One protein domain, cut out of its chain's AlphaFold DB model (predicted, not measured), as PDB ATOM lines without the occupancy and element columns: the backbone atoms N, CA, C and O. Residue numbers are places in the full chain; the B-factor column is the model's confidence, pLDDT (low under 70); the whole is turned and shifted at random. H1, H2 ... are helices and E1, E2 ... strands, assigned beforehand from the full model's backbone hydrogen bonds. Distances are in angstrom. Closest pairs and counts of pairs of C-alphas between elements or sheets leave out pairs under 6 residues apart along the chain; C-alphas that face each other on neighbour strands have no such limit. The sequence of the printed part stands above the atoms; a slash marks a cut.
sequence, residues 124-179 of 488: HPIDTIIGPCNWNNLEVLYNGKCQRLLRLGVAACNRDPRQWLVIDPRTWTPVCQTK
ATOM      1  N   HIS A 124      29.596  -0.005 -32.326       72.44
ATOM      2  CA  HIS A 124      30.250   0.008 -31.026       72.44
ATOM      3  C   HIS A 124      30.763  -1.407 -30.716       72.44
ATOM      4  O   HIS A 124      30.115  -2.389 -31.090       72.44
ATOM      5  N   PRO A 125      31.903  -1.560 -30.008       71.75
ATOM      6  CA  PRO A 125      32.443  -2.884 -29.690       71.75
ATOM      7  C   PRO A 125      31.391  -3.813 -29.067       71.75
ATOM      8  O   PRO A 125      31.282  -4.974 -29.453       71.75
ATOM      9  N   ILE A 126      30.554  -3.244 -28.190       73.75
ATOM     10  CA  ILE A 126      29.409  -3.868 -27.513       73.75
ATOM     11  C   ILE A 126      28.458  -4.577 -28.496       73.75
ATOM     12  O   ILE A 126      28.101  -5.730 -28.258       73.75
ATOM     13  N   ASP A 127      28.116  -3.958 -29.631       74.25
ATOM     14  CA  ASP A 127      27.195  -4.526 -30.632       74.25
ATOM     15  C   ASP A 127      27.711  -5.871 -31.179       74.25
ATOM     16  O   ASP A 127      26.945  -6.805 -31.433       74.25
ATOM     17  N   THR A 128      29.037  -5.998 -31.299       74.69
ATOM     18  CA  THR A 128      29.719  -7.210 -31.786       74.69
ATOM     19  C   THR A 128      29.693  -8.352 -30.757       74.69
ATOM     20  O   THR A 128      29.785  -9.520 -31.130       74.69
ATOM     21  N   ILE A 129      29.548  -8.032 -29.466       72.31
ATOM     22  CA  ILE A 129      29.558  -8.989 -28.344       72.31
ATOM     23  C   ILE A 129      28.148  -9.497 -28.021       72.31
ATOM     24  O   ILE A 129      27.966 -10.673 -27.698       72.31
ATOM     25  N   ILE A 130      27.147  -8.619 -28.134       76.75
ATOM     26  CA  ILE A 130      25.730  -8.979 -28.000       76.75
ATOM     27  C   ILE A 130      25.333  -9.929 -29.138       76.75
ATOM     28  O   ILE A 130      24.752 -10.991 -28.900       76.75
ATOM     29  N   GLY A 131      25.688  -9.577 -30.380       84.38
ATOM     30  CA  GLY A 131      25.352 -10.374 -31.557       84.38
ATOM     31  C   GLY A 131      23.834 -10.611 -31.660       84.38
ATOM     32  O   GLY A 131      23.067  -9.655 -31.576       84.38
ATOM     33  N   PRO A 132      23.364 -11.861 -31.840       88.75
ATOM     34  CA  PRO A 132      21.936 -12.177 -31.918       88.75
ATOM     35  C   PRO A 132      21.260 -12.389 -30.547       88.75
ATOM     36  O   PRO A 132      20.112 -12.832 -30.511       88.75
ATOM     37  N   CYS A 133      21.958 -12.168 -29.426       91.50
ATOM     38  CA  CYS A 133      21.465 -12.500 -28.088       91.50
ATOM     39  C   CYS A 133      20.671 -11.358 -27.437       91.50
ATOM     40  O   CYS A 133      20.859 -10.182 -27.749       91.50
ATOM     41  N   ASN A 134      19.758 -11.696 -26.522       88.81
ATOM     42  CA  ASN A 134      18.871 -10.710 -25.913       88.81
ATOM     43  C   ASN A 134      19.537  -9.993 -24.726       88.81
ATOM     44  O   ASN A 134      19.524 -10.486 -23.595       88.81
ATOM     45  N   TRP A 135      20.052  -8.785 -24.963       81.69
ATOM     46  CA  TRP A 135      20.670  -7.965 -23.915       81.69
ATOM     47  C   TRP A 135      19.726  -7.650 -22.742       81.69
ATOM     48  O   TRP A 135      20.173  -7.612 -21.598       81.69
ATOM     49  N   ASN A 136      18.411  -7.544 -22.978       79.81
ATOM     50  CA  ASN A 136      17.421  -7.316 -21.913       79.81
ATOM     51  C   ASN A 136      17.318  -8.497 -20.925       79.81
ATOM     52  O   ASN A 136      16.829  -8.326 -19.811       79.81
ATOM     53  N   ASN A 137      17.799  -9.685 -21.310       80.56
ATOM     54  CA  ASN A 137      17.913 -10.853 -20.434       80.56
ATOM     55  C   ASN A 137      19.293 -10.960 -19.749       80.56
ATOM     56  O   ASN A 137      19.487 -11.882 -18.954       80.56
ATOM     57  N   LEU A 138      20.245 -10.062 -20.048       85.31
ATOM     58  CA  LEU A 138      21.693 -10.222 -19.831       85.31
ATOM     59  C   LEU A 138      22.297 -11.433 -20.573       85.31
ATOM     60  O   LEU A 138      23.175 -12.118 -20.049       85.31
ATOM     61  N   GLU A 139      21.828 -11.726 -21.789       90.44
ATOM     62  CA  GLU A 139      22.374 -12.807 -22.620       90.44
ATOM     63  C   GLU A 139      23.436 -12.311 -23.610       90.44
ATOM     64  O   GLU A 139      23.215 -11.349 -24.345       90.44
ATOM     65  N   VAL A 140      24.565 -13.023 -23.679       91.69
ATOM     66  CA  VAL A 140      25.691 -12.740 -24.589       91.69
ATOM     67  C   VAL A 140      26.124 -13.984 -25.357       91.69
ATOM     68  O   VAL A 140      25.912 -15.113 -24.902       91.69
ATOM     69  N   LEU A 141      26.744 -13.799 -26.526       92.00
ATOM     70  CA  LEU A 141      27.167 -14.908 -27.377       92.00
ATOM     71  C   LEU A 141      28.487 -15.520 -26.876       92.00
ATOM     72  O   LEU A 141      29.564 -14.969 -27.084       92.00
ATOM     73  N   TYR A 142      28.418 -16.703 -26.262       92.44
ATOM     74  CA  TYR A 142      29.585 -17.426 -25.749       92.44
ATOM     75  C   TYR A 142      29.588 -18.890 -26.201       92.44
ATOM     76  O   TYR A 142      28.591 -19.606 -26.081       92.44
ATOM     77  N   ASN A 143      30.718 -19.345 -26.757       90.94
ATOM     78  CA  ASN A 143      30.873 -20.675 -27.366       90.94
ATOM     79  C   ASN A 143      29.742 -21.037 -28.359       90.94
ATOM     80  O   ASN A 143      29.254 -22.167 -28.391       90.94
ATOM     81  N   GLY A 144      29.307 -20.056 -29.163       91.00
ATOM     82  CA  GLY A 144      28.270 -20.230 -30.187       91.00
ATOM     83  C   GLY A 144      26.838 -20.363 -29.653       91.00
ATOM     84  O   GLY A 144      25.957 -20.792 -30.396       91.00
ATOM     85  N   LYS A 145      26.586 -20.024 -28.382       92.75
ATOM     86  CA  LYS A 145      25.251 -20.015 -27.763       92.75
ATOM     87  C   LYS A 145      25.030 -18.716 -26.995       92.75
ATOM     88  O   LYS A 145      25.978 -18.174 -26.436       92.75
ATOM     89  N   CYS A 146      23.787 -18.252 -26.918       92.75
ATOM     90  CA  CYS A 146      23.430 -17.201 -25.972       92.75
ATOM     91  C   CYS A 146      23.484 -17.764 -24.546       92.75
ATOM     92  O   CYS A 146      22.942 -18.838 -24.277       92.75
ATOM     93  N   GLN A 147      24.196 -17.075 -23.659       91.44
ATOM     94  CA  GLN A 147      24.419 -17.466 -22.268       91.44
ATOM     95  C   GLN A 147      24.150 -16.265 -21.365       91.44
ATOM     96  O   GLN A 147      24.610 -15.162 -21.658       91.44
ATOM     97  N   ARG A 148      23.419 -16.475 -20.266       87.38
ATOM     98  CA  ARG A 148      23.109 -15.410 -19.304       87.38
ATOM     99  C   ARG A 148      24.329 -15.109 -18.429       87.38
ATOM    100  O   ARG A 148      24.865 -16.025 -17.802       87.38
ATOM    101  N   LEU A 149      24.741 -13.843 -18.380       85.75
ATOM    102  CA  LEU A 149      25.792 -13.346 -17.487       85.75
ATOM    103  C   LEU A 149      25.412 -13.542 -16.010       85.75
ATOM    104  O   LEU A 149      24.233 -13.662 -15.675       85.75
ATOM    105  N   LEU A 150      26.420 -13.569 -15.131       80.00
ATOM    106  CA  LEU A 150      26.306 -13.638 -13.658       80.00
ATOM    107  C   LEU A 150      25.549 -14.853 -13.087       80.00
ATOM    108  O   LEU A 150      25.423 -14.997 -11.872       80.00
ATOM    109  N   ARG A 151      25.066 -15.770 -13.927       76.75
ATOM    110  CA  ARG A 151      24.440 -17.013 -13.476       76.75
ATOM    111  C   ARG A 151      25.525 -18.044 -13.141       76.75
ATOM    112  O   ARG A 151      26.413 -18.317 -13.947       76.75
ATOM    113  N   LEU A 152      25.429 -18.624 -11.947       66.81
ATOM    114  CA  LEU A 152      26.322 -19.676 -11.449       66.81
ATOM    115  C   LEU A 152      25.945 -21.060 -12.000       66.81
ATOM    116  O   LEU A 152      24.804 -21.286 -12.408       66.81
ATOM    117  N   GLY A 153      26.917 -21.979 -12.045       60.28
ATOM    118  CA  GLY A 153      26.715 -23.361 -12.503       60.28
ATOM    119  C   GLY A 153      26.316 -23.522 -13.980       60.28
ATOM    120  O   GLY A 153      25.848 -24.588 -14.380       60.28
ATOM    121  N   VAL A 154      26.460 -22.484 -14.811       60.12
ATOM    122  CA  VAL A 154      26.062 -22.534 -16.226       60.12
ATOM    123  C   VAL A 154      27.032 -23.409 -17.020       60.12
ATOM    124  O   VAL A 154      28.242 -23.192 -16.990       60.12
ATOM    125  N   ALA A 155      26.494 -24.306 -17.854       65.31
ATOM    126  CA  ALA A 155      27.241 -25.165 -18.790       65.31
ATOM    127  C   ALA A 155      28.042 -24.410 -19.888       65.31
ATOM    128  O   ALA A 155      28.516 -25.003 -20.856       65.31
ATOM    129  N   ALA A 156      28.190 -23.093 -19.750       74.00
ATOM    130  CA  ALA A 156      29.197 -22.270 -20.400       74.00
ATOM    131  C   ALA A 156      30.595 -22.570 -19.824       74.00
ATOM    132  O   ALA A 156      31.530 -22.864 -20.574       74.00
ATOM    133  N   CYS A 157      30.721 -22.558 -18.494       87.75
ATOM    134  CA  CYS A 157      31.979 -22.716 -17.765       87.75
ATOM    135  C   CYS A 157      32.170 -24.180 -17.344       87.75
ATOM    136  O   CYS A 157      32.091 -24.539 -16.175       87.75
ATOM    137  N   ASN A 158      32.398 -25.039 -18.344       72.25
ATOM    138  CA  ASN A 158      32.363 -26.514 -18.298       72.25
ATOM    139  C   ASN A 158      33.361 -27.236 -17.347       72.25
ATOM    140  O   ASN A 158      33.698 -28.392 -17.611       72.25
ATOM    141  N   ARG A 159      33.906 -26.599 -16.296       73.06
ATOM    142  CA  ARG A 159      34.960 -27.197 -15.442       73.06
ATOM    143  C   ARG A 159      34.901 -26.915 -13.937       73.06
ATOM    144  O   ARG A 159      35.453 -27.725 -13.200       73.06
ATOM    145  N   ASP A 160      34.266 -25.842 -13.470       81.25
ATOM    146  CA  ASP A 160      34.154 -25.536 -12.032       81.25
ATOM    147  C   ASP A 160      32.761 -24.939 -11.753       81.25
ATOM    148  O   ASP A 160      32.404 -23.956 -12.405       81.25
ATOM    149  N   PRO A 161      31.951 -25.491 -10.824       78.75
ATOM    150  CA  PRO A 161      30.642 -24.923 -10.477       78.75
ATOM    151  C   PRO A 161      30.724 -23.489  -9.925       78.75
ATOM    152  O   PRO A 161      29.735 -22.759  -9.990       78.75
ATOM    153  N   ARG A 162      31.899 -23.074  -9.432       79.75
ATOM    154  CA  ARG A 162      32.180 -21.724  -8.921       79.75
ATOM    155  C   ARG A 162      32.564 -20.740 -10.021       79.75
ATOM    156  O   ARG A 162      32.827 -19.575  -9.733       79.75
ATOM    157  N   GLN A 163      32.617 -21.180 -11.281       87.25
ATOM    158  CA  GLN A 163      32.783 -20.284 -12.419       87.25
ATOM    159  C   GLN A 163      31.439 -19.797 -12.958       87.25
ATOM    160  O   GLN A 163      30.500 -20.566 -13.168       87.25
ATOM    161  N   TRP A 164      31.394 -18.501 -13.242       86.56
ATOM    162  CA  TRP A 164      30.290 -17.829 -13.916       86.56
ATOM    163  C   TRP A 164      30.794 -17.042 -15.129       86.56
ATOM    164  O   TRP A 164      32.001 -16.831 -15.293       86.56
ATOM    165  N   LEU A 165      29.870 -16.639 -16.001       89.94
ATOM    166  CA  LEU A 165      30.190 -15.869 -17.199       89.94
ATOM    167  C   LEU A 165      30.082 -14.367 -16.909       89.94
ATOM    168  O   LEU A 165      29.020 -13.887 -16.506       89.94
ATOM    169  N   VAL A 166      31.176 -13.643 -17.137       90.88
ATOM    170  CA  VAL A 166      31.300 -12.189 -16.932       90.88
ATOM    171  C   VAL A 166      31.840 -11.525 -18.201       90.88
ATOM    172  O   VAL A 166      32.352 -12.215 -19.081       90.88
ATOM    173  N   ILE A 167      31.755 -10.198 -18.304       89.69
ATOM    174  CA  ILE A 167      32.454  -9.429 -19.345       89.69
ATOM    175  C   ILE A 167      33.761  -8.888 -18.762       89.69
ATOM    176  O   ILE A 167      33.732  -8.181 -17.758       89.69
ATOM    177  N   ASP A 168      34.897  -9.189 -19.395       89.75
ATOM    178  CA  ASP A 168      36.174  -8.538 -19.079       89.75
ATOM    179  C   ASP A 168      36.118  -7.072 -19.562       89.75
ATOM    180  O   ASP A 168      35.972  -6.848 -20.764       89.75
ATOM    181  N   PRO A 169      36.244  -6.054 -18.689       86.00
ATOM    182  CA  PRO A 169      36.107  -4.647 -19.081       86.00
ATOM    183  C   PRO A 169      37.260  -4.117 -19.955       86.00
ATOM    184  O   PRO A 169      37.175  -3.002 -20.471       86.00
ATOM    185  N   ARG A 170      38.352  -4.876 -20.123       89.88
ATOM    186  CA  ARG A 170      39.518  -4.495 -20.939       89.88
ATOM    187  C   ARG A 170      39.367  -4.945 -22.386       89.88
ATOM    188  O   ARG A 170      39.696  -4.200 -23.304       89.88
ATOM    189  N   THR A 171      38.888  -6.170 -22.589       92.50
ATOM    190  CA  THR A 171      38.688  -6.775 -23.919       92.50
ATOM    191  C   THR A 171      37.240  -6.691 -24.396       92.50
ATOM    192  O   THR A 171      36.972  -6.925 -25.572       92.50
ATOM    193  N   TRP A 172      36.313  -6.401 -23.480       89.62
ATOM    194  CA  TRP A 172      34.862  -6.507 -23.626       89.62
ATOM    195  C   TRP A 172      34.358  -7.921 -23.987       89.62
ATOM    196  O   TRP A 172      33.177  -8.111 -24.265       89.62
ATOM    197  N   THR A 173      35.205  -8.955 -23.929       91.75
ATOM    198  CA  THR A 173      34.796 -10.332 -24.253       91.75
ATOM    199  C   THR A 173      34.148 -11.055 -23.069       91.75
ATOM    200  O   THR A 173      34.607 -10.882 -21.936       91.75
ATOM    201  N   PRO A 174      33.160 -11.941 -23.310       91.88
ATOM    202  CA  PRO A 174      32.669 -12.864 -22.295       91.88
ATOM    203  C   PRO A 174      33.742 -13.882 -21.886       91.88
ATOM    204  O   PRO A 174      34.259 -14.626 -22.723       91.88
ATOM    205  N   VAL A 175      34.045 -13.938 -20.590       92.69
ATOM    206  CA  VAL A 175      35.044 -14.828 -19.980       92.69
ATOM    207  C   VAL A 175      34.452 -15.591 -18.794       92.69
ATOM    208  O   VAL A 175      33.583 -15.092 -18.081       92.69
ATOM    209  N   CYS A 176      34.926 -16.818 -18.572       92.12
ATOM    210  CA  CYS A 176      34.612 -17.574 -17.361       92.12
ATOM    211  C   CYS A 176      35.565 -17.166 -16.235       92.12
ATOM    212  O   CYS A 176      36.769 -17.402 -16.337       92.12
ATOM    213  N   GLN A 177      35.022 -16.603 -15.158       90.88
ATOM    214  CA  GLN A 177      35.773 -16.212 -13.966       90.88
ATOM    215  C   GLN A 177      35.297 -17.019 -12.759       90.88
ATOM    216  O   GLN A 177      34.100 -17.252 -12.601       90.88
ATOM    217  N   THR A 178      36.226 -17.457 -11.908       89.31
ATOM    218  CA  THR A 178      35.890 -18.101 -10.630       89.31
ATOM    219  C   THR A 178      35.435 -17.029  -9.640       89.31
ATOM    220  O   THR A 178      36.156 -16.054  -9.421       89.31
ATOM    221  N   LYS A 179      34.241 -17.193  -9.066       87.06
ATOM    222  CA  LYS A 179      33.708 -16.329  -8.007       87.06
ATOM    223  C   LYS A 179      34.518 -16.550  -6.715       87.06
ATOM    224  O   LYS A 179      34.903 -17.689  -6.457       87.06
TER     225      LYS A 179
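This is residues 124 to 179 of the 488 residues of a protein of Notodromas monacha (UniProt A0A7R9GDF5). Two small strand hairpins, E1 with E2 and E3 with E4, sit next to each other at an angle, with the short helix H1 at one end of the longest axis and the loop of residues 149 to 162 toward the other end. The printed part has 56 residues, with one named helix and four named strands in the order H1, E1, E2, E3, E4, and each hairpin is its own antiparallel sheet of two strands. The class is mixed, helices and strands, with 24 residues, under half, in named elements. The whole is compact, with a radius of gyration of the C-alphas of 10.7 A and spans of 32 by 22 by 18 A.

H1, residues 125 to 130, begins at C-alpha 125 (32.443, -2.884, -29.690) and is 9.2 A long. E1, residues 139 to 142, measures 9.1 A, and E2, residues 145 to 148, 9.9 A. E3, residues 163 to 167, measures 12.9 A. E4, residues 174 to 178, measures 13.2 A and ends at C-alpha 178 (35.890, -18.101, -10.630).

The closest C-alphas of H1 and E1 are those of Ile 130 and Val 140, 5.1 A apart. In H1, 1 of 2 O i to N i+4 pairs is within hydrogen-bond range. The hairpin E1 and E2 has N 140 and O 147 within hydrogen-bond range at 2.9 A. E1 and E3 are near each other, with 5 pairs of C-alphas within 10 A. The closest C-alphas of E2 and E3 are those of Arg 148 and Leu 165, 7.4 A apart. The hairpin E3 and E4 has N 175 and O 166 within range at 2.8 A. H1 and E3 are apart, as are E2 and E4.

The two C-alphas farthest apart, those of His 124 and Pro 161, are 32.3 A apart. The printed part has no cut. The link from E2 to E3, 14 residues, is long. The mean pLDDT of the printed part is 83.6, and residues 152 to 155 are under 70.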